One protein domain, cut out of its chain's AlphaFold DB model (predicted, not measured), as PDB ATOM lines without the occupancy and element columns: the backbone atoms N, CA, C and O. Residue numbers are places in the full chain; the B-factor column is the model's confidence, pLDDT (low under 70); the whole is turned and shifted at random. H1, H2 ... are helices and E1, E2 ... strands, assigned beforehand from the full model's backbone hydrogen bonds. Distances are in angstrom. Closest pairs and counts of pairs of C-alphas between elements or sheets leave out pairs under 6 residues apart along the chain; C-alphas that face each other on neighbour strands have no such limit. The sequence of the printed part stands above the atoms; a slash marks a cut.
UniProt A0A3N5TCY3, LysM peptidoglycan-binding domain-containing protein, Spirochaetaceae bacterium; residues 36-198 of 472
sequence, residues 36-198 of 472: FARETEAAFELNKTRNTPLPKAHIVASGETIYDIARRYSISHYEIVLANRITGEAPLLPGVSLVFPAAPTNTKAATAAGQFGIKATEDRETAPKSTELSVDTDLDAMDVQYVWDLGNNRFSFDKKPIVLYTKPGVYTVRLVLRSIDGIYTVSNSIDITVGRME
ATOM      1  N   PHE A  36      50.050   1.572  -8.750       38.91
ATOM      2  CA  PHE A  36      49.516   2.860  -9.222       38.91
ATOM      3  C   PHE A  36      49.690   3.054 -10.737       38.91
ATOM      4  O   PHE A  36      48.805   3.597 -11.397       38.91
ATOM      5  N   ALA A  37      50.793   2.563 -11.318       46.66
ATOM      6  CA  ALA A  37      51.029   2.656 -12.760       46.66
ATOM      7  C   ALA A  37      49.953   1.907 -13.575       46.66
ATOM      8  O   ALA A  37      49.390   2.463 -14.520       46.66
ATOM      9  N   ARG A  38      49.592   0.683 -13.165       53.53
ATOM     10  CA  ARG A  38      48.579  -0.140 -13.853       53.53
ATOM     11  C   ARG A  38      47.164   0.431 -13.746       53.53
ATOM     12  O   ARG A  38      46.366   0.263 -14.668       53.53
ATOM     13  N   GLU A  39      46.831   1.085 -12.638       50.84
ATOM     14  CA  GLU A  39      45.531   1.735 -12.427       50.84
ATOM     15  C   GLU A  39      45.341   2.964 -13.330       50.84
ATOM     16  O   GLU A  39      44.274   3.143 -13.925       50.84
ATOM     17  N   THR A  40      46.401   3.758 -13.527       52.72
ATOM     18  CA  THR A  40      46.382   4.888 -14.473       52.72
ATOM     19  C   THR A  40      46.257   4.447 -15.935       52.72
ATOM     20  O   THR A  40      45.611   5.132 -16.729       52.72
ATOM     21  N   GLU A  41      46.790   3.272 -16.281       61.53
ATOM     22  CA  GLU A  41      46.717   2.696 -17.629       61.53
ATOM     23  C   GLU A  41      45.279   2.326 -18.027       61.53
ATOM     24  O   GLU A  41      44.863   2.601 -19.146       61.53
ATOM     25  N   ALA A  42      44.462   1.802 -17.106       59.00
ATOM     26  CA  ALA A  42      43.055   1.466 -17.376       59.00
ATOM     27  C   ALA A  42      42.215   2.698 -17.737       59.00
ATOM     28  O   ALA A  42      41.453   2.707 -18.707       59.00
ATOM     29  N   ALA A  43      42.367   3.753 -16.935       57.12
ATOM     30  CA  ALA A  43      41.692   5.022 -17.150       57.12
ATOM     31  C   ALA A  43      42.186   5.712 -18.430       57.12
ATOM     32  O   ALA A  43      41.403   6.371 -19.110       57.12
ATOM     33  N   PHE A  44      43.464   5.545 -18.782       55.69
ATOM     34  CA  PHE A  44      44.020   6.011 -20.051       55.69
ATOM     35  C   PHE A  44      43.451   5.234 -21.250       55.69
ATOM     36  O   PHE A  44      43.025   5.846 -22.228       55.69
ATOM     37  N   GLU A  45      43.361   3.904 -21.161       63.50
ATOM     38  CA  GLU A  45      42.793   3.044 -22.208       63.50
ATOM     39  C   GLU A  45      41.309   3.337 -22.486       63.50
ATOM     40  O   GLU A  45      40.867   3.220 -23.627       63.50
ATOM     41  N   LEU A  46      40.536   3.751 -21.476       64.69
ATOM     42  CA  LEU A  46      39.130   4.165 -21.629       64.69
ATOM     43  C   LEU A  46      38.959   5.595 -22.172       64.69
ATOM     44  O   LEU A  46      37.894   5.927 -22.691       64.69
ATOM     45  N   ASN A  47      39.998   6.428 -22.068       57.28
ATOM     46  CA  ASN A  47      40.006   7.826 -22.511       57.28
ATOM     47  C   ASN A  47      40.758   8.040 -23.838       57.28
ATOM     48  O   ASN A  47      41.037   9.186 -24.200       57.28
ATOM     49  N   LYS A  48      41.108   6.972 -24.572       62.78
ATOM     50  CA  LYS A  48      41.779   7.094 -25.875       62.78
ATOM     51  C   LYS A  48      40.909   7.893 -26.848       62.78
ATOM     52  O   LYS A  48      39.887   7.417 -27.336       62.78
ATOM     53  N   THR A  49      41.337   9.120 -27.143       55.72
ATOM     54  CA  THR A  49      40.714   9.961 -28.162       55.72
ATOM     55  C   THR A  49      41.140   9.498 -29.548       55.72
ATOM     56  O   THR A  49      42.300   9.174 -29.812       55.72
ATOM     57  N   ARG A  50      40.169   9.444 -30.455       65.00
ATOM     58  CA  ARG A  50      40.342   8.879 -31.790       65.00
ATOM     59  C   ARG A  50      40.526   9.984 -32.822       65.00
ATOM     60  O   ARG A  50      39.637  10.808 -33.000       65.00
ATOM     61  N   ASN A  51      41.637   9.932 -33.559       56.75
ATOM     62  CA  ASN A  51      41.951  10.903 -34.615       56.75
ATOM     63  C   ASN A  51      41.821  10.340 -36.047       56.75
ATOM     64  O   ASN A  51      41.987  11.090 -37.005       56.75
ATOM     65  N   THR A  52      41.513   9.046 -36.222       61.12
ATOM     66  CA  THR A  52      41.436   8.388 -37.542       61.12
ATOM     67  C   THR A  52      40.132   7.602 -37.774       61.12
ATOM     68  O   THR A  52      39.570   7.008 -36.840       61.12
ATOM     69  N   PRO A  53      39.626   7.553 -39.025       74.62
ATOM     70  CA  PRO A  53      38.533   6.659 -39.410       74.62
ATOM     71  C   PRO A  53      38.928   5.190 -39.195       74.62
ATOM     72  O   PRO A  53      40.055   4.800 -39.485       74.62
ATOM     73  N   LEU A  54      37.996   4.373 -38.695       78.31
ATOM     74  CA  LEU A  54      38.215   2.935 -38.501       78.31
ATOM     75  C   LEU A  54      37.703   2.211 -39.737       78.31
ATOM     76  O   LEU A  54      36.728   2.667 -40.346       78.31
ATOM     77  N   PRO A  55      38.312   1.072 -40.091       85.12
ATOM     78  CA  PRO A  55      37.700   0.179 -41.056       85.12
ATOM     79  C   PRO A  55      36.348  -0.317 -40.523       85.12
ATOM     80  O   PRO A  55      36.083  -0.306 -39.323       85.12
ATOM     81  N   LYS A  56      35.483  -0.784 -41.428       85.50
ATOM     82  CA  LYS A  56      34.165  -1.334 -41.067       85.50
ATOM     83  C   LYS A  56      34.275  -2.540 -40.122       85.50
ATOM     84  O   LYS A  56      33.413  -2.730 -39.270       85.50
ATOM     85  N   ALA A  57      35.318  -3.343 -40.305       90.25
ATOM     86  CA  ALA A  57      35.644  -4.487 -39.470       90.25
ATOM     87  C   ALA A  57      37.146  -4.802 -39.556       90.25
ATOM     88  O   ALA A  57      37.846  -4.299 -40.440       90.25
ATOM     89  N   HIS A  58      37.619  -5.658 -38.658       92.81
ATOM     90  CA  HIS A  58      38.964  -6.208 -38.623       92.81
ATOM     91  C   HIS A  58      38.899  -7.739 -38.546       92.81
ATOM     92  O   HIS A  58      38.195  -8.275 -37.699       92.81
ATOM     93  N   ILE A  59      39.624  -8.441 -39.418       92.06
ATOM     94  CA  ILE A  59      39.696  -9.909 -39.409       92.06
ATOM     95  C   ILE A  59      40.907 -10.323 -38.577       92.06
ATOM     96  O   ILE A  59      42.030  -9.991 -38.951       92.06
ATOM     97  N   VAL A  60      40.662 -11.056 -37.491       90.44
ATOM     98  CA  VAL A  60      41.687 -11.490 -36.532       90.44
ATOM     99  C   VAL A  60      42.728 -12.364 -37.227       90.44
ATOM    100  O   VAL A  60      42.396 -13.391 -37.827       90.44
ATOM    101  N   ALA A  61      43.997 -11.981 -37.134       87.00
ATOM    102  CA  ALA A  61      45.114 -12.778 -37.620       87.00
ATOM    103  C   ALA A  61      45.524 -13.873 -36.617       87.00
ATOM    104  O   ALA A  61      45.171 -13.856 -35.438       87.00
ATOM    105  N   SER A  62      46.309 -14.849 -37.083       81.62
ATOM    106  CA  SER A  62      46.853 -15.889 -36.205       81.62
ATOM    107  C   SER A  62      47.727 -15.287 -35.102       81.62
ATOM    108  O   SER A  62      48.697 -14.594 -35.401       81.62
ATOM    109  N   GLY A  63      47.403 -15.585 -33.840       78.31
ATOM    110  CA  GLY A  63      48.139 -15.103 -32.664       78.31
ATOM    111  C   GLY A  63      47.838 -13.658 -32.256       78.31
ATOM    112  O   GLY A  63      48.441 -13.165 -31.309       78.31
ATOM    113  N   GLU A  64      46.920 -12.980 -32.943       87.12
ATOM    114  CA  GLU A  64      46.540 -11.607 -32.630       87.12
ATOM    115  C   GLU A  64      45.558 -11.558 -31.450       87.12
ATOM    116  O   GLU A  64      44.541 -12.254 -31.439       87.12
ATOM    117  N   THR A  65      45.856 -10.732 -30.445       87.31
ATOM    118  CA  THR A  65      44.983 -10.550 -29.275       87.31
ATOM    119  C   THR A  65      44.070  -9.336 -29.436       87.31
ATOM    120  O   THR A  65      44.342  -8.426 -30.224       87.31
ATOM    121  N   ILE A  66      43.010  -9.252 -28.624       87.12
ATOM    122  CA  ILE A  66      42.161  -8.051 -28.589       87.12
ATOM    123  C   ILE A  66      42.964  -6.789 -28.241       87.12
ATOM    124  O   ILE A  66      42.659  -5.707 -28.740       87.12
ATOM    125  N   TYR A  67      44.012  -6.932 -27.423       85.75
ATOM    126  CA  TYR A  67      44.887  -5.835 -27.018       85.75
ATOM    127  C   TYR A  67      45.740  -5.344 -28.188       85.75
ATOM    128  O   TYR A  67      45.925  -4.137 -28.344       85.75
ATOM    129  N   ASP A  68      46.223  -6.251 -29.040       87.75
ATOM    130  CA  ASP A  68      46.989  -5.888 -30.234       87.75
ATOM    131  C   ASP A  68      46.126  -5.124 -31.238       87.75
ATOM    132  O   ASP A  68      46.553  -4.099 -31.779       87.75
ATOM    133  N   ILE A  69      44.881  -5.571 -31.419       88.50
ATOM    134  CA  ILE A  69      43.890  -4.926 -32.287       88.50
ATOM    135  C   ILE A  69      43.544  -3.541 -31.734       88.50
ATOM    136  O   ILE A  69      43.638  -2.542 -32.448       88.50
ATOM    137  N   ALA A  70      43.214  -3.454 -30.444       86.12
ATOM    138  CA  ALA A  70      42.930  -2.199 -29.753       86.12
ATOM    139  C   ALA A  70      44.081  -1.192 -29.881       86.12
ATOM    140  O   ALA A  70      43.866  -0.030 -30.235       86.12
ATOM    141  N   ARG A  71      45.324  -1.652 -29.683       86.25
ATOM    142  CA  ARG A  71      46.535  -0.838 -29.843       86.25
ATOM    143  C   ARG A  71      46.702  -0.351 -31.279       86.25
ATOM    144  O   ARG A  71      46.934   0.838 -31.479       86.25
ATOM    145  N   ARG A  72      46.538  -1.231 -32.275       87.06
ATOM    146  CA  ARG A  72      46.641  -0.879 -33.703       87.06
ATOM    147  C   ARG A  72      45.668   0.233 -34.083       87.06
ATOM    148  O   ARG A  72      46.029   1.138 -34.829       87.06
ATOM    149  N   TYR A  73      44.446   0.148 -33.579       85.38
ATOM    150  CA  TYR A  73      43.361   1.055 -33.937       85.38
ATOM    151  C   TYR A  73      43.185   2.228 -32.965       85.38
ATOM    152  O   TYR A  73      42.308   3.060 -33.182       85.38
ATOM    153  N   SER A  74      44.036   2.324 -31.934       80.00
ATOM    154  CA  SER A  74      43.966   3.354 -30.887       80.00
ATOM    155  C   SER A  74      42.565   3.486 -30.278       80.00
ATOM    156  O   SER A  74      42.063   4.589 -30.081       80.00
ATOM    157  N   ILE A  75      41.937   2.347 -29.996       79.38
ATOM    158  CA  ILE A  75      40.611   2.238 -29.382       79.38
ATOM    159  C   ILE A  75      40.716   1.426 -28.090       79.38
ATOM    160  O   ILE A  75      41.626   0.609 -27.952       79.38
ATOM    161  N   SER A  76      39.797   1.632 -27.149       79.69
ATOM    162  CA  SER A  76      39.718   0.790 -25.956       79.69
ATOM    163  C   SER A  76      39.383  -0.655 -26.336       79.69
ATOM    164  O   SER A  76      38.419  -0.909 -27.061       79.69
ATOM    165  N   HIS A  77      40.130  -1.633 -25.816       83.81
ATOM    166  CA  HIS A  77      39.800  -3.046 -26.032       83.81
ATOM    167  C   HIS A  77      38.426  -3.409 -25.442       83.81
ATOM    168  O   HIS A  77      37.709  -4.205 -26.045       83.81
ATOM    169  N   TYR A  78      38.009  -2.769 -24.340       81.19
ATOM    170  CA  TYR A  78      36.675  -2.946 -23.754       81.19
ATOM    171  C   TYR A  78      35.554  -2.581 -24.732       81.19
ATOM    172  O   TYR A  78      34.545  -3.281 -24.808       81.19
ATOM    173  N   GLU A  79      35.734  -1.529 -25.533       80.25
ATOM    174  CA  GLU A  79      34.747  -1.142 -26.543       80.25
ATOM    175  C   GLU A  79      34.660  -2.164 -27.678       80.25
ATOM    176  O   GLU A  79      33.563  -2.437 -28.166       80.25
ATOM    177  N   ILE A  80      35.785  -2.777 -28.069       85.44
ATOM    178  CA  ILE A  80      35.773  -3.870 -29.049       85.44
ATOM    179  C   ILE A  80      35.050  -5.090 -28.461       85.44
ATOM    180  O   ILE A  80      34.175  -5.657 -29.119       85.44
ATOM    181  N   VAL A  81      35.370  -5.472 -27.220       86.31
ATOM    182  CA  VAL A  81      34.733  -6.595 -26.508       86.31
ATOM    183  C   VAL A  81      33.219  -6.411 -26.426       86.31
ATOM    184  O   VAL A  81      32.467  -7.320 -26.779       86.31
ATOM    185  N   LEU A  82      32.762  -5.217 -26.043       83.12
ATOM    186  CA  LEU A  82      31.339  -4.884 -25.952       83.12
ATOM    187  C   LEU A  82      30.647  -4.853 -27.320       83.12
ATOM    188  O   LEU A  82      29.572  -5.435 -27.469       83.12
ATOM    189  N   ALA A  83      31.253  -4.208 -28.324       85.19
ATOM    190  CA  ALA A  83      30.669  -4.082 -29.663       85.19
ATOM    191  C   ALA A  83      30.456  -5.441 -30.344       85.19
ATOM    192  O   ALA A  83      29.507  -5.613 -31.109       85.19
ATOM    193  N   ASN A  84      31.320  -6.408 -30.037       87.88
ATOM    194  CA  ASN A  84      31.285  -7.746 -30.617       87.88
ATOM    195  C   ASN A  84      30.633  -8.784 -29.706       87.88
ATOM    196  O   ASN A  84      30.538  -9.942 -30.103       87.88
ATOM    197  N   ARG A  85      30.198  -8.385 -28.499       84.00
ATOM    198  CA  ARG A  85      29.728  -9.298 -27.448       84.00
ATOM    199  C   ARG A  85      30.679 -10.484 -27.310       84.00
ATOM    200  O   ARG A  85      30.239 -11.629 -27.361       84.00
ATOM    201  N   ILE A  86      31.980 -10.200 -27.197       82.31
ATOM    202  CA  ILE A  86      32.997 -11.231 -26.977       82.31
ATOM    203  C   ILE A  86      32.771 -11.771 -25.565       82.31
ATOM    204  O   ILE A  86      33.331 -11.291 -24.584       82.31
ATOM    205  N   THR A  87      31.845 -12.719 -25.485       65.69
ATOM    206  CA  THR A  87      31.530 -13.521 -24.319       65.69
ATOM    207  C   THR A  87      32.359 -14.779 -24.400       65.69
ATOM    208  O   THR A  87      32.275 -15.504 -25.394       65.69
ATOM    209  N   GLY A  88      33.087 -15.083 -23.338       63.03
ATOM    210  CA  GLY A  88      33.545 -16.436 -23.116       63.03
ATOM    211  C   GLY A  88      34.956 -16.504 -22.588       63.03
ATOM    212  O   GLY A  88      35.857 -15.769 -22.992       63.03
ATOM    213  N   GLU A  89      35.154 -17.521 -21.764       58.56
ATOM    214  CA  GLU A  89      36.458 -18.061 -21.416       58.56
ATOM    215  C   GLU A  89      37.126 -18.764 -22.614       58.56
ATOM    216  O   GLU A  89      37.962 -19.627 -22.414       58.56
ATOM    217  N   ALA A  90      36.776 -18.455 -23.863       58.31
ATOM    218  CA  ALA A  90      37.420 -19.018 -25.044       58.31
ATOM    219  C   ALA A  90      38.365 -17.976 -25.666       58.31
ATOM    220  O   ALA A  90      38.048 -16.785 -25.666       58.31
ATOM    221  N   PRO A  91      39.533 -18.383 -26.192       64.88
ATOM    222  CA  PRO A  91      40.448 -17.457 -26.845       64.88
ATOM    223  C   PRO A  91      39.837 -16.882 -28.132       64.88
ATOM    224  O   PRO A  91      39.056 -17.543 -28.818       64.88
ATOM    225  N   LEU A  92      40.240 -15.661 -28.490       77.50
ATOM    226  CA  LEU A  92      39.873 -15.034 -29.760       77.50
ATOM    227  C   LEU A  92      40.464 -15.839 -30.936       77.50
ATOM    228  O   LEU A  92      41.678 -16.027 -31.012       77.50
ATOM    229  N   LEU A  93      39.610 -16.337 -31.837       78.12
ATOM    230  CA  LEU A  93      40.029 -17.235 -32.921       78.12
ATOM    231  C   LEU A  93      40.461 -16.470 -34.189       78.12
ATOM    232  O   LEU A  93      39.814 -15.484 -34.557       78.12
ATOM    233  N   PRO A  94      41.487 -16.950 -34.921       81.19
ATOM    234  CA  PRO A  94      41.849 -16.398 -36.225       81.19
ATOM    235  C   PRO A  94      40.689 -16.485 -37.225       81.19
ATOM    236  O   PRO A  94      39.961 -17.475 -37.268       81.19
ATOM    237  N   GLY A  95      40.524 -15.453 -38.053       83.25
ATOM    238  CA  GLY A  95      39.456 -15.346 -39.050       83.25
ATOM    239  C   GLY A  95      38.151 -14.732 -38.530       83.25
ATOM    240  O   GLY A  95      37.278 -14.409 -39.337       83.25
ATOM    241  N   VAL A  96      38.013 -14.516 -37.217       87.19
ATOM    242  CA  VAL A  96      36.865 -13.795 -36.647       87.19
ATOM    243  C   VAL A  96      36.866 -12.349 -37.147       87.19
ATOM    244  O   VAL A  96      37.881 -11.663 -37.087       87.19
ATOM    245  N   SER A  97      35.723 -11.878 -37.648       90.94
ATOM    246  CA  SER A  97      35.545 -10.489 -38.079       90.94
ATOM    247  C   SER A  97      34.995  -9.657 -36.925       90.94
ATOM    248  O   SER A  97      33.845  -9.834 -36.525       90.94
ATOM    249  N   LEU A  98      35.818  -8.759 -36.391       90.75
ATOM    250  CA  LEU A  98      35.459  -7.833 -35.326       90.75
ATOM    251  C   LEU A  98      34.971  -6.511 -35.899       90.75
ATOM    252  O   LEU A  98      35.666  -5.868 -36.685       90.75
ATOM    253  N   VAL A  99      33.797  -6.069 -35.472       90.69
ATOM    254  CA  VAL A  99      33.286  -4.728 -35.753       90.69
ATOM    255  C   VAL A  99      33.794  -3.729 -34.719       90.69
ATOM    256  O   VAL A  99      34.031  -4.065 -33.560       90.69
ATOM    257  N   PHE A 100      33.941  -2.476 -35.130       85.69
ATOM    258  CA  PHE A 100      34.243  -1.377 -34.218       85.69
ATOM    259  C   PHE A 100      32.969  -0.587 -33.888       85.69
ATOM    260  O   PHE A 100      32.044  -0.557 -34.705       85.69
ATOM    261  N   PRO A 101      32.892   0.076 -32.721       78.44
ATOM    262  CA  PRO A 101      31.758   0.935 -32.383       78.44
ATOM    263  C   PRO A 101      31.578   2.080 -33.398       78.44
ATOM    264  O   PRO A 101      32.543   2.646 -33.923       78.44
ATOM    265  N   ALA A 102      30.315   2.416 -33.682       62.97
ATOM    266  CA  ALA A 102      29.908   3.230 -34.835       62.97
ATOM    267  C   ALA A 102      30.176   4.750 -34.723       62.97
ATOM    268  O   ALA A 102      29.989   5.470 -35.699       62.97
ATOM    269  N   ALA A 103      30.642   5.261 -33.584       58.41
ATOM    270  CA  ALA A 103      31.021   6.663 -33.382       58.41
ATOM    271  C   ALA A 103      31.907   6.766 -32.128       58.41
ATOM    272  O   ALA A 103      31.843   5.854 -31.300       58.41
ATOM    273  N   PRO A 104      32.708   7.836 -31.943       51.62
ATOM    274  CA  PRO A 104      33.232   8.147 -30.621       51.62
ATOM    275  C   PRO A 104      32.028   8.393 -29.710       51.62
ATOM    276  O   PRO A 104      31.388   9.443 -29.769       51.62
ATOM    277  N   THR A 105      31.676   7.413 -28.884       51.62
ATOM    278  CA  THR A 105      30.962   7.735 -27.659       51.62
ATOM    279  C   THR A 105      31.857   8.733 -26.947       51.62
ATOM    280  O   THR A 105      33.034   8.451 -26.748       51.62
ATOM    281  N   ASN A 106      31.350   9.925 -26.628       49.72
ATOM    282  CA  ASN A 106      31.982  10.764 -25.616       49.72
ATOM    283  C   ASN A 106      31.922   9.951 -24.317       49.72
ATOM    284  O   ASN A 106      30.988  10.093 -23.529       49.72
ATOM    285  N   THR A 107      32.854   9.013 -24.162       51.84
ATOM    286  CA  THR A 107      32.999   8.152 -23.006       51.84
ATOM    287  C   THR A 107      33.452   9.060 -21.894       51.84
ATOM    288  O   THR A 107      34.616   9.426 -21.762       51.84
ATOM    289  N   LYS A 108      32.483   9.514 -21.105       53.94
ATOM    290  CA  LYS A 108      32.786  10.241 -19.889       53.94
ATOM    291  C   LYS A 108      33.286   9.197 -18.898       53.94
ATOM    292  O   LYS A 108      32.488   8.548 -18.228       53.94
ATOM    293  N   ALA A 109      34.598   8.982 -18.853       51.47
ATOM    294  CA  ALA A 109      35.200   8.212 -17.779       51.47
ATOM    295  C   ALA A 109      34.916   8.943 -16.462       51.47
ATOM    296  O   ALA A 109      35.282  10.110 -16.296       51.47
ATOM    297  N   ALA A 110      34.255   8.276 -15.520       51.50
ATOM    298  CA  ALA A 110      34.307   8.708 -14.134       51.50
ATOM    299  C   ALA A 110      35.635   8.180 -13.580       51.50
ATOM    300  O   ALA A 110      35.749   7.024 -13.182       51.50
ATOM    301  N   THR A 111      36.688   8.992 -13.659       51.09
ATOM    302  CA  THR A 111      38.035   8.569 -13.272       51.09
ATOM    303  C   THR A 111      38.138   8.374 -11.759       51.09
ATOM    304  O   THR A 111      38.162   9.351 -11.016       51.09
ATOM    305  N   ALA A 112      38.250   7.123 -11.317       49.28
ATOM    306  CA  ALA A 112      39.314   6.654 -10.424       49.28
ATOM    307  C   ALA A 112      39.274   5.117 -10.370       49.28
ATOM    308  O   ALA A 112      38.300   4.532  -9.900       49.28
ATOM    309  N   ALA A 113      40.327   4.467 -10.870       51.44
ATOM    310  CA  ALA A 113      40.593   3.069 -10.550       51.44
ATOM    311  C   ALA A 113      40.708   2.912  -9.019       51.44
ATOM    312  O   ALA A 113      41.124   3.848  -8.335       51.44
ATOM    313  N   GLY A 114      40.254   1.776  -8.485       53.75
ATOM    314  CA  GLY A 114      40.193   1.555  -7.034       53.75
ATOM    315  C   GLY A 114      38.967   2.159  -6.326       53.75
ATOM    316  O   GLY A 114      38.947   2.212  -5.099       53.75
ATOM    317  N   GLN A 115      37.924   2.588  -7.054       67.25
ATOM    318  CA  GLN A 115      36.662   3.052  -6.443       67.25
ATOM    319  C   GLN A 115      35.869   1.946  -5.737       67.25
ATOM    320  O   GLN A 115      35.096   2.225  -4.822       67.25
ATOM    321  N   PHE A 116      36.044   0.699  -6.166       78.88
ATOM    322  CA  PHE A 116      35.441  -0.463  -5.533       78.88
ATOM    323  C   PHE A 116      36.388  -1.663  -5.632       78.88
ATOM    324  O   PHE A 116      37.185  -1.766  -6.572       78.88
ATOM    325  N   GLY A 117      36.295  -2.545  -4.639       87.38
ATOM    326  CA  GLY A 117      37.110  -3.748  -4.533       87.38
ATOM    327  C   GLY A 117      36.555  -4.898  -5.369       87.38
ATOM    328  O   GLY A 117      35.342  -5.120  -5.396       87.38
ATOM    329  N   ILE A 118      37.433  -5.637  -6.037       92.38
ATOM    330  CA  ILE A 118      37.171  -6.998  -6.506       92.38
ATOM    331  C   ILE A 118      37.964  -7.995  -5.665       92.38
ATOM    332  O   ILE A 118      39.080  -7.711  -5.224       92.38
ATOM    333  N   LYS A 119      37.397  -9.187  -5.504       93.38
ATOM    334  CA  LYS A 119      38.019 -10.313  -4.810       93.38
ATOM    335  C   LYS A 119      37.918 -11.595  -5.626       93.38
ATOM    336  O   LYS A 119      37.032 -11.747  -6.471       93.38
ATOM    337  N   ALA A 120      38.807 -12.522  -5.302       94.31
ATOM    338  CA  ALA A 120      38.854 -13.865  -5.847       94.31
ATOM    339  C   ALA A 120      38.702 -14.898  -4.726       94.31
ATOM    340  O   ALA A 120      39.215 -14.711  -3.624       94.31
ATOM    341  N   THR A 121      37.998 -15.988  -5.015       93.69
ATOM    342  CA  THR A 121      38.015 -17.220  -4.218       93.69
ATOM    343  C   THR A 121      38.567 -18.335  -5.091       93.69
ATOM    344  O   THR A 121      38.042 -18.590  -6.175       93.69
ATOM    345  N   GLU A 122      39.638 -18.974  -4.637       91.81
ATOM    346  CA  GLU A 122      40.409 -19.951  -5.408       91.81
ATOM    347  C   GLU A 122      40.257 -21.349  -4.807       91.81
ATOM    348  O   GLU A 122      40.194 -21.500  -3.587       91.81
ATOM    349  N   ASP A 123      40.197 -22.379  -5.651       88.00
ATOM    350  CA  ASP A 123      40.034 -23.763  -5.183       88.00
ATOM    351  C   ASP A 123      41.360 -24.447  -4.803       88.00
ATOM    352  O   ASP A 123      41.365 -25.383  -4.003       88.00
ATOM    353  N   ARG A 124      42.483 -24.016  -5.387       86.88
ATOM    354  CA  ARG A 124      43.825 -24.581  -5.168       86.88
ATOM    355  C   ARG A 124      44.913 -23.596  -5.594       86.88
ATOM    356  O   ARG A 124      44.611 -22.592  -6.219       86.88
ATOM    357  N   GLU A 125      46.181 -23.925  -5.336       87.88
ATOM    358  CA  GLU A 125      47.329 -23.083  -5.722       87.88
ATOM    359  C   GLU A 125      47.887 -23.349  -7.128       87.88
ATOM    360  O   GLU A 125      48.487 -22.472  -7.749       87.88
ATOM    361  N   THR A 126      47.695 -24.556  -7.653       85.56
ATOM    362  CA  THR A 126      48.328 -25.024  -8.890       85.56
ATOM    363  C   THR A 126      47.332 -25.168 -10.036       85.56
ATOM    364  O   THR A 126      46.133 -25.322  -9.823       85.56
ATOM    365  N   ALA A 127      47.821 -25.150 -11.275       84.62
ATOM    366  CA  ALA A 127      46.996 -25.488 -12.428       84.62
ATOM    367  C   ALA A 127      46.445 -26.927 -12.307       84.62
ATOM    368  O   ALA A 127      47.180 -27.804 -11.849       84.62
ATOM    369  N   PRO A 128      45.200 -27.204 -12.736       87.81
ATOM    370  CA  PRO A 128      44.186 -26.248 -13.188       87.81
ATOM    371  C   PRO A 128      43.454 -25.574 -12.004       87.81
ATOM    372  O   PRO A 128      42.786 -26.243 -11.210       87.81
ATOM    373  N   LYS A 129      43.556 -24.242 -11.901       88.44
ATOM    374  CA  LYS A 129      43.008 -23.428 -10.800       88.44
ATOM    375  C   LYS A 129      41.660 -22.820 -11.195       88.44
ATOM    376  O   LYS A 129      41.579 -22.132 -12.207       88.44
ATOM    377  N   SER A 130      40.610 -23.073 -10.413       90.19
ATOM    378  CA  SER A 130      39.319 -22.383 -10.534       90.19
ATOM    379  C   SER A 130      39.311 -21.140  -9.659       90.19
ATOM    380  O   SER A 130      39.615 -21.225  -8.470       90.19
ATOM    381  N   THR A 131      38.872 -20.019 -10.220       91.69
ATOM    382  CA  THR A 131      38.810 -18.737  -9.517       91.69
ATOM    383  C   THR A 131      37.430 -18.118  -9.686       91.69
ATOM    384  O   THR A 131      37.078 -17.687 -10.780       91.69
ATOM    385  N   GLU A 132      36.640 -18.068  -8.612       92.69
ATOM    386  CA  GLU A 132      35.384 -17.312  -8.573       92.69
ATOM    387  C   GLU A 132      35.683 -15.845  -8.259       92.69
ATOM    388  O   GLU A 132      36.293 -15.529  -7.235       92.69
ATOM    389  N   LEU A 133      35.250 -14.949  -9.141       93.81
ATOM    390  CA  LEU A 133      35.442 -13.512  -9.006       93.81
ATOM    391  C   LEU A 133      34.157 -12.856  -8.514       93.81
ATOM    392  O   LEU A 133      33.044 -13.228  -8.889       93.81
ATOM    393  N   SER A 134      34.303 -11.844  -7.667       92.75
ATOM    394  CA  SER A 134      33.170 -11.056  -7.197       92.75
ATOM    395  C   SER A 134      33.584  -9.642  -6.820       92.75
ATOM    396  O   SER A 134      34.766  -9.329  -6.684       92.75
ATOM    397  N   VAL A 135      32.583  -8.782  -6.669       91.25
ATOM    398  CA  VAL A 135      32.750  -7.409  -6.199       91.25
ATOM    399  C   VAL A 135      32.576  -7.377  -4.677       91.25
ATOM    400  O   VAL A 135      31.758  -8.115  -4.122       91.25
ATOM    401  N   ASP A 136      33.362  -6.554  -3.987       86.06
ATOM    402  CA  ASP A 136      33.272  -6.372  -2.533       86.06
ATOM    403  C   ASP A 136      32.060  -5.549  -2.104       86.06
ATOM    404  O   ASP A 136      31.553  -5.718  -0.996       86.06
ATOM    405  N   THR A 137      31.578  -4.702  -3.004       80.56
ATOM    406  CA  THR A 137      30.396  -3.869  -2.821       80.56
ATOM    407  C   THR A 137      29.177  -4.529  -3.458       80.56
ATOM    408  O   THR A 137      29.264  -5.086  -4.553       80.56
ATOM    409  N   ASP A 138      28.032  -4.434  -2.788       76.19
ATOM    410  CA  ASP A 138      26.742  -4.782  -3.378       76.19
ATOM    411  C   ASP A 138      26.369  -3.737  -4.444       76.19
ATOM    412  O   ASP A 138      26.256  -2.545  -4.151       76.19
ATOM    413  N   LEU A 139      26.232  -4.192  -5.689       77.19
ATOM    414  CA  LEU A 139      25.907  -3.362  -6.849       77.19
ATOM    415  C   LEU A 139      24.505  -3.669  -7.389       77.19
ATOM    416  O   LEU A 139      24.156  -3.206  -8.470       77.19
ATOM    417  N   ASP A 140      23.691  -4.438  -6.663       73.38
ATOM    418  CA  ASP A 140      22.427  -4.995  -7.161       73.38
ATOM    419  C   ASP A 140      21.379  -3.922  -7.470       73.38
ATOM    420  O   ASP A 140      20.485  -4.134  -8.287       73.38
ATOM    421  N   ALA A 141      21.515  -2.753  -6.846       69.38
ATOM    422  CA  ALA A 141      20.683  -1.584  -7.103       69.38
ATOM    423  C   ALA A 141      21.150  -0.742  -8.310       69.38
ATOM    424  O   ALA A 141      20.492   0.244  -8.646       69.38
ATOM    425  N   MET A 142      22.282  -1.076  -8.938       76.06
ATOM    426  CA  MET A 142      22.858  -0.322 -10.054       76.06
ATOM    427  C   MET A 142      22.606  -1.042 -11.382       76.06
ATOM    428  O   MET A 142      22.929  -2.217 -11.535       76.06
ATOM    429  N   ASP A 143      22.081  -0.315 -12.370       82.69
ATOM    430  CA  ASP A 143      21.917  -0.826 -13.735       82.69
ATOM    431  C   ASP A 143      23.242  -0.692 -14.506       82.69
ATOM    432  O   ASP A 143      23.524   0.316 -15.167       82.69
ATOM    433  N   VAL A 144      24.114  -1.686 -14.311       85.69
ATOM    434  CA  VAL A 144      25.472  -1.731 -14.865       85.69
ATOM    435  C   VAL A 144      25.744  -3.041 -15.597       85.69
ATOM    436  O   VAL A 144      25.345  -4.124 -15.174       85.69
ATOM    437  N   GLN A 145      26.499  -2.944 -16.686       86.62
ATOM    438  CA  GLN A 145      27.064  -4.087 -17.389       86.62
ATOM    439  C   GLN A 145      28.461  -4.396 -16.844       86.62
ATOM    440  O   GLN A 145      29.309  -3.506 -16.767       86.62
ATOM    441  N   TYR A 146      28.706  -5.661 -16.504       89.94
ATOM    442  CA  TYR A 146      30.013  -6.156 -16.076       89.94
ATOM    443  C   TYR A 146      30.876  -6.454 -17.296       89.94
ATOM    444  O   TYR A 146      30.382  -7.032 -18.260       89.94
ATOM    445  N   VAL A 147      32.153  -6.084 -17.248       89.81
ATOM    446  CA  VAL A 147      33.181  -6.480 -18.214       89.81
ATOM    447  C   VAL A 147      34.441  -6.859 -17.451       89.81
ATOM    448  O   VAL A 147      35.285  -6.020 -17.133       89.81
ATOM    449  N   TRP A 148      34.547  -8.138 -17.123       91.62
ATOM    450  CA  TRP A 148      35.742  -8.710 -16.530       91.62
ATOM    451  C   TRP A 148      36.794  -8.933 -17.605       91.62
ATOM    452  O   TRP A 148      36.542  -9.641 -18.577       91.62
ATOM    453  N   ASP A 149      37.970  -8.356 -17.403       90.88
ATOM    454  CA  ASP A 149      39.211  -8.780 -18.033       90.88
ATOM    455  C   ASP A 149      39.860  -9.827 -17.124       90.88
ATOM    456  O   ASP A 149      40.178  -9.548 -15.964       90.88
ATOM    457  N   LEU A 150      40.008 -11.046 -17.638       91.81
ATOM    458  CA  LEU A 150      40.447 -12.204 -16.863       91.81
ATOM    459  C   LEU A 150      41.974 -12.393 -16.874       91.81
ATOM    460  O   LEU A 150      42.474 -13.373 -16.318       91.81
ATOM    461  N   GLY A 151      42.724 -11.502 -17.530       89.31
ATOM    462  CA  GLY A 151      44.188 -11.545 -17.589       89.31
ATOM    463  C   GLY A 151      44.770 -12.655 -18.474       89.31
ATOM    464  O   GLY A 151      45.986 -12.785 -18.579       89.31
ATOM    465  N   ASN A 152      43.927 -13.462 -19.124       83.62
ATOM    466  CA  ASN A 152      44.298 -14.583 -19.999       83.62
ATOM    467  C   ASN A 152      43.800 -14.391 -21.450       83.62
ATOM    468  O   ASN A 152      43.574 -15.368 -22.164       83.62
ATOM    469  N   ASN A 153      43.632 -13.134 -21.887       82.62
ATOM    470  CA  ASN A 153      43.015 -12.739 -23.164       82.62
ATOM    471  C   ASN A 153      41.536 -13.152 -23.319       82.62
ATOM    472  O   ASN A 153      41.036 -13.214 -24.445       82.62
ATOM    473  N   ARG A 154      40.843 -13.447 -22.213       86.56
ATOM    474  CA  ARG A 154      39.413 -13.783 -22.186       86.56
ATOM    475  C   ARG A 154      38.653 -12.773 -21.334       86.56
ATOM    476  O   ARG A 154      39.227 -12.126 -20.458       86.56
ATOM    477  N   PHE A 155      37.354 -12.670 -21.599       88.19
ATOM    478  CA  PHE A 155      36.466 -11.719 -20.936       88.19
ATOM    479  C   PHE A 155      35.188 -12.401 -20.459       88.19
ATOM    480  O   PHE A 155      34.716 -13.362 -21.073       88.19
ATOM    481  N   SER A 156      34.595 -11.871 -19.390       89.69
ATOM    482  CA  SER A 156      33.268 -12.288 -18.931       89.69
ATOM    483  C   SER A 156      32.359 -11.092 -18.667       89.69
ATOM    484  O   SER A 156      32.803 -10.045 -18.197       89.69
ATOM    485  N   PHE A 157      31.071 -11.265 -18.957       90.19
ATOM    486  CA  PHE A 157      30.020 -10.308 -18.605       90.19
ATOM    487  C   PHE A 157      29.164 -10.782 -17.426       90.19
ATOM    488  O   PHE A 157      28.180 -10.130 -17.076       90.19
ATOM    489  N   ASP A 158      29.527 -11.906 -16.805       88.31
ATOM    490  CA  ASP A 158      28.810 -12.416 -15.647       88.31
ATOM    491  C   ASP A 158      29.071 -11.541 -14.424       88.31
ATOM    492  O   ASP A 158      30.160 -11.005 -14.209       88.31
ATOM    493  N   LYS A 159      28.067 -11.446 -13.557       89.19
ATOM    494  CA  LYS A 159      28.184 -10.732 -12.283       89.19
ATOM    495  C   LYS A 159      29.192 -11.385 -11.330       89.19
ATOM    496  O   LYS A 159      29.847 -10.694 -10.553       89.19
ATOM    497  N   LYS A 160      29.285 -12.716 -11.374       88.69
ATOM    498  CA  LYS A 160      30.196 -13.541 -10.566       88.69
ATOM    499  C   LYS A 160      30.793 -14.650 -11.441       88.69
ATOM    500  O   LYS A 160      30.306 -15.780 -11.379       88.69
ATOM    501  N   PRO A 161      31.748 -14.327 -12.327       90.94
ATOM    502  CA  PRO A 161      32.327 -15.323 -13.209       90.94
ATOM    503  C   PRO A 161      33.213 -16.277 -12.417       90.94
ATOM    504  O   PRO A 161      33.771 -15.923 -11.377       90.94
ATOM    505  N   ILE A 162      33.366 -17.483 -12.942       88.75
ATOM    506  CA  ILE A 162      34.285 -18.479 -12.409       88.75
ATOM    507  C   ILE A 162      35.178 -18.882 -13.555       88.75
ATOM    508  O   ILE A 162      34.667 -19.303 -14.579       88.75
ATOM    509  N   VAL A 163      36.480 -18.729 -13.384       88.69
ATOM    510  CA  VAL A 163      37.450 -18.880 -14.465       88.69
ATOM    511  C   VAL A 163      38.332 -20.080 -14.196       88.69
ATOM    512  O   VAL A 163      38.807 -20.248 -13.070       88.69
ATOM    513  N   LEU A 164      38.597 -20.882 -15.226       88.25
ATOM    514  CA  LEU A 164      39.576 -21.964 -15.155       88.25
ATOM    515  C   LEU A 164      40.930 -21.536 -15.743       88.25
ATOM    516  O   LEU A 164      41.073 -21.356 -16.952       88.25
ATOM    517  N   TYR A 165      41.949 -21.421 -14.891       88.88
ATOM    518  CA  TYR A 165      43.331 -21.190 -15.302       88.88
ATOM    519  C   TYR A 165      44.101 -22.509 -15.375       88.88
ATOM    520  O   TYR A 165      44.475 -23.108 -14.365       88.88
ATOM    521  N   THR A 166      44.350 -22.958 -16.598       85.56
ATOM    522  CA  THR A 166      44.989 -24.244 -16.915       85.56
ATOM    523  C   THR A 166      46.504 -24.175 -17.044       85.56
ATOM    524  O   THR A 166      47.177 -25.204 -17.006       85.56
ATOM    525  N   LYS A 167      47.067 -22.972 -17.185       84.69
ATOM    526  CA  LYS A 167      48.506 -22.768 -17.360       84.69
ATOM    527  C   LYS A 167      49.100 -22.074 -16.132       84.69
ATOM    528  O   LYS A 167      48.463 -21.191 -15.564       84.69
ATOM    529  N   PRO A 168      50.315 -22.455 -15.707       86.44
ATOM    530  CA  PRO A 168      51.027 -21.715 -14.675       86.44
ATOM    531  C   PRO A 168      51.357 -20.298 -15.149       86.44
ATOM    532  O   PRO A 168      51.684 -20.091 -16.319       86.44
ATOM    533  N   GLY A 169      51.309 -19.330 -14.240       89.50
ATOM    534  CA  GLY A 169      51.553 -17.929 -14.566       89.50
ATOM    535  C   GLY A 169      50.916 -16.970 -13.571       89.50
ATOM    536  O   GLY A 169      50.341 -17.387 -12.571       89.50
ATOM    537  N   VAL A 170      51.029 -15.676 -13.854       92.00
ATOM    538  CA  VAL A 170      50.340 -14.623 -13.101       92.00
ATOM    539  C   VAL A 170      49.340 -13.960 -14.037       92.00
ATOM    540  O   VAL A 170      49.723 -13.476 -15.101       92.00
ATOM    541  N   TYR A 171      48.073 -13.950 -13.640       93.19
ATOM    542  CA  TYR A 171      46.968 -13.377 -14.402       93.19
ATOM    543  C   TYR A 171      46.436 -12.145 -13.678       93.19
ATOM    544  O   TYR A 171      45.903 -12.252 -12.576       93.19
ATOM    545  N   THR A 172      46.577 -10.971 -14.288       92.75
ATOM    546  CA  THR A 172      46.058  -9.727 -13.710       92.75
ATOM    547  C   THR A 172      44.600  -9.554 -14.112       92.75
ATOM    548  O   THR A 172      44.303  -9.314 -15.280       92.75
ATOM    549  N   VAL A 173      43.699  -9.667 -13.140       93.69
ATOM    550  CA  VAL A 173      42.248  -9.543 -13.321       93.69
ATOM    551  C   VAL A 173      41.783  -8.128 -12.992       93.69
ATOM    552  O   VAL A 173      42.250  -7.504 -12.032       93.69
ATOM    553  N   ARG A 174      40.820  -7.635 -13.773       91.12
ATOM    554  CA  ARG A 174      40.177  -6.329 -13.583       91.12
ATOM    555  C   ARG A 174      38.707  -6.384 -13.987       91.12
ATOM    556  O   ARG A 174      38.352  -7.063 -14.943       91.12
ATOM    557  N   LEU A 175      37.864  -5.609 -13.311       90.81
ATOM    558  CA  LEU A 175      36.483  -5.365 -13.718       90.81
ATOM    559  C   LEU A 175      36.319  -3.930 -14.219       90.81
ATOM    560  O   LEU A 175      36.735  -2.967 -13.570       90.81
ATOM    561  N   VAL A 176      35.645  -3.797 -15.355       87.44
ATOM    562  CA  VAL A 176      35.083  -2.540 -15.835       87.44
ATOM    563  C   VAL A 176      33.564  -2.640 -15.805       87.44
ATOM    564  O   VAL A 176      32.978  -3.545 -16.392       87.44
ATOM    565  N   LEU A 177      32.922  -1.702 -15.117       86.75
ATOM    566  CA  LEU A 177      31.474  -1.526 -15.136       86.75
ATOM    567  C   LEU A 177      31.112  -0.455 -16.155       86.75
ATOM    568  O   LEU A 177      31.760   0.591 -16.202       86.75
ATOM    569  N   ARG A 178      30.056  -0.694 -16.930       83.44
ATOM    570  CA  ARG A 178      29.467   0.301 -17.831       83.44
ATOM    571  C   ARG A 178      28.031   0.589 -17.412       83.44
ATOM    572  O   ARG A 178      27.204  -0.318 -17.437       83.44
ATOM    573  N   SER A 179      27.727   1.833 -17.059       81.00
ATOM    574  CA  SER A 179      26.349   2.257 -16.782       81.00
ATOM    575  C   SER A 179      25.522   2.388 -18.065       81.00
ATOM    576  O   SER A 179      26.073   2.505 -19.166       81.00
ATOM    577  N   ILE A 180      24.195   2.445 -17.920       78.00
ATOM    578  CA  ILE A 180      23.271   2.728 -19.032       78.00
ATOM    579  C   ILE A 180      23.571   4.061 -19.742       78.00
ATOM    580  O   ILE A 180      23.449   4.154 -20.962       78.00
ATOM    581  N   ASP A 181      24.069   5.055 -19.001       73.69
ATOM    582  CA  ASP A 181      24.485   6.363 -19.527       73.69
ATOM    583  C   ASP A 181      25.845   6.318 -20.250       73.69
ATOM    584  O   ASP A 181      26.360   7.342 -20.703       73.69
ATOM    585  N   GLY A 182      26.461   5.135 -20.350       72.06
ATOM    586  CA  GLY A 182      27.746   4.931 -21.012       72.06
ATOM    587  C   GLY A 182      28.953   5.393 -20.195       72.06
ATOM    588  O   GLY A 182      30.023   5.594 -20.771       72.06
ATOM    589  N   ILE A 183      28.798   5.556 -18.877       75.94
ATOM    590  CA  ILE A 183      29.900   5.878 -17.965       75.94
ATOM    591  C   ILE A 183      30.626   4.588 -17.604       75.94
ATOM    592  O   ILE A 183      29.997   3.599 -17.225       75.94
ATOM    593  N   TYR A 184      31.951   4.622 -17.698       78.81
ATOM    594  CA  TYR A 184      32.807   3.521 -17.284       78.81
ATOM    595  C   TYR A 184      33.398   3.773 -15.896       78.81
ATOM    596  O   TYR A 184      33.903   4.867 -15.627       78.81
ATOM    597  N   THR A 185      33.386   2.735 -15.061       79.94
ATOM    598  CA  THR A 185      34.039   2.698 -13.746       79.94
ATOM    599  C   THR A 185      34.937   1.470 -13.666       79.94
ATOM    600  O   THR A 185      34.536   0.380 -14.068       79.94
ATOM    601  N   VAL A 186      36.153   1.637 -13.146       82.44
ATOM    602  CA  VAL A 186      37.176   0.581 -13.108       82.44
ATOM    603  C   VAL A 186      37.464   0.172 -11.665       82.44
ATOM    604  O   VAL A 186      37.628   1.032 -10.799       82.44
ATOM    605  N   SER A 187      37.555  -1.133 -11.413       86.50
ATOM    606  CA  SER A 187      37.953  -1.687 -10.114       86.50
ATOM    607  C   SER A 187      39.449  -1.495  -9.814       86.50
ATOM    608  O   SER A 187      40.224  -1.063 -10.672       86.50
ATOM    609  N   ASN A 188      39.891  -1.885  -8.615       86.62
ATOM    610  CA  ASN A 188      41.291  -2.285  -8.410       86.62
ATOM    611  C   ASN A 188      41.636  -3.513  -9.284       86.62
ATOM    612  O   ASN A 188      40.745  -4.212  -9.773       86.62
ATOM    613  N   SER A 189      42.922  -3.809  -9.471       89.31
ATOM    614  CA  SER A 189      43.352  -5.094 -10.043       89.31
ATOM    615  C   SER A 189      43.741  -6.092  -8.956       89.31
ATOM    616  O   SER A 189      44.289  -5.694  -7.927       89.31
ATOM    617  N   ILE A 190      43.534  -7.378  -9.227       92.69
ATOM    618  CA  ILE A 190      44.060  -8.485  -8.418       92.69
ATOM    619  C   ILE A 190      44.912  -9.400  -9.297       92.69
ATOM    620  O   ILE A 190      44.589  -9.613 -10.465       92.69
ATOM    621  N   ASP A 191      46.002  -9.924  -8.744       94.81
ATOM    622  CA  ASP A 191      46.869 -10.876  -9.435       94.81
ATOM    623  C   ASP A 191      46.526 -12.298  -8.973       94.81
ATOM    624  O   ASP A 191      46.665 -12.626  -7.795       94.81
ATOM    625  N   ILE A 192      46.102 -13.145  -9.908       95.12
ATOM    626  CA  ILE A 192      45.865 -14.572  -9.687       95.12
ATOM    627  C   ILE A 192      47.141 -15.319 -10.066       95.12
ATOM    628  O   ILE A 192      47.512 -15.392 -11.239       95.12
ATOM    629  N   THR A 193      47.840 -15.862  -9.072       93.94
ATOM    630  CA  THR A 193      49.071 -16.635  -9.297       93.94
ATOM    631  C   THR A 193      48.733 -18.111  -9.413       93.94
ATOM    632  O   THR A 193      48.131 -18.670  -8.507       93.94
ATOM    633  N   VAL A 194      49.137 -18.764 -10.496       89.56
ATOM    634  CA  VAL A 194      48.887 -20.184 -10.752       89.56
ATOM    635  C   VAL A 194      50.212 -20.929 -10.757       89.56
ATOM    636  O   VAL A 194      51.060 -20.727 -11.628       89.56
ATOM    637  N   GLY A 195      50.390 -21.801  -9.768       83.56
ATOM    638  CA  GLY A 195      51.557 -22.666  -9.651       83.56
ATOM    639  C   GLY A 195      51.554 -23.808 -10.668       83.56
ATOM    640  O   GLY A 195      50.533 -24.163 -11.263       83.56
ATOM    641  N   ARG A 196      52.718 -24.432 -10.851       74.81
ATOM    642  CA  ARG A 196      52.862 -25.627 -11.687       74.81
ATOM    643  C   ARG A 196      52.148 -26.820 -11.051       74.81
ATOM    644  O   ARG A 196      52.268 -27.027  -9.850       74.81
ATOM    645  N   MET A 197      51.439 -27.617 -11.850       69.56
ATOM    646  CA  MET A 197      50.866 -28.872 -11.361       69.56
ATOM    647  C   MET A 197      51.990 -29.850 -10.994       69.56
ATOM    648  O   MET A 197      52.883 -30.101 -11.810       69.56
ATOM    649  N   GLU A 198      51.938 -30.407  -9.784       57.09
ATOM    650  CA  GLU A 198      52.729 -31.588  -9.430       57.09
ATOM    651  C   GLU A 198      52.262 -32.774 -10.288       57.09
ATOM    652  O   GLU A 198      51.106 -32.835 -10.703       57.09
TER     653      GLU A 198
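What this domain is: This is residues 36 to 198 of the 472 residues of the protein "LysM peptidoglycan-binding domain-containing protein" of Spirochaetaceae bacterium (UniProt A0A3N5TCY3). Two three-stranded sheets, E5 E7 E8 and E3 E4 E6, make a small sandwich, partly face to face; H1 and H3 cover the other face of E5 E7 E8. Beyond H3 lies a smaller lobe with H2 and the short strand pair E1 E2, joined up by long loops. The printed part has 163 residues, under half of them in named elements, in the order H1 E1 H2 H3 E2 E3 E4 E5 E6 E7 E8, of mixed class. The three sheets, in the orders E5 E7 E8, E3 E4 E6 and E1 E2, are antiparallel. The whole is compact, with a radius of gyration of the C-alphas of 16.0 A and spans of 50 by 40 by 28 A.

Where its parts are: Find C-alpha 169 at (51.553, -17.929, -14.566); from there E7 runs 32.4 A to residue 179. Beside it are E8, residues 184 to 194, 29.4 A, which bends by 51 degrees at residue 188, and E5, residues 144 to 149, 15.8 A. The second sheet holds E3, residues 118 to 122, E4, residues 129 to 135, 19.6 A, and E6, residues 162 to 165. H1, residues 36 to 46, 16.2 A, begins at C-alpha 36, (49.516, 2.860, -9.222). Look also for E1, residues 57 to 59, H2, residues 66 to 73, H3, residues 77 to 83, and E2, residues 97 to 99.

How they stand to each other: Start at the inner strand E7: between it and its antiparallel neighbour E5, N 147 and O 176 are within hydrogen-bond range at 2.8 A, and between it and E8, with which it forms a hairpin, N 171 and O 192 are within hydrogen-bond range at 2.9 A. The sheet E3 E4 E6 makes a sandwich with the sheet E5 E7 E8, two sheets face to face, the parts that face each other 9.4 A centre to centre and their best planes 23 degrees apart; the closest C-alphas of E3 and E8 are those of Ile 118 and Ser 187, 6.5 A. In the hairpin E3 and E4, N 121 and O 132 are 2.8 A apart; between E4 and E6, N 131 and O 163 are 2.9 A apart. H1 and H3 are on the same face of E5 E7 E8, two layers of helices and sheet, at heights over the sheet of 9.2 A and 9.6 A. H2 and H3 touch about perpendicular, at 85 degrees, closest at the C-alphas of Ala 70 and His 77, 4.9 A. The closest C-alphas of H3 and E2 are those of Ala 83 and Val 99, 6.7 A; E2 pairs with E1 through N 58 and O 98, 2.8 A. Every O i to N i+4 pair is within hydrogen-bond range in H2 and H3, and 6 of 7 are in H1.

The domain as a whole: Look for the farthest C-alphas at Pro 53 and Glu 198, 50.6 A apart. The printed part has no cut; the long links are H3 to E2, E2 to E3 and E5 to E6. The mean pLDDT of the printed part is 79.2, and it is under 70 at residues 36 to 52, 87 to 91, 102 to 115, 141 and 197 to 198.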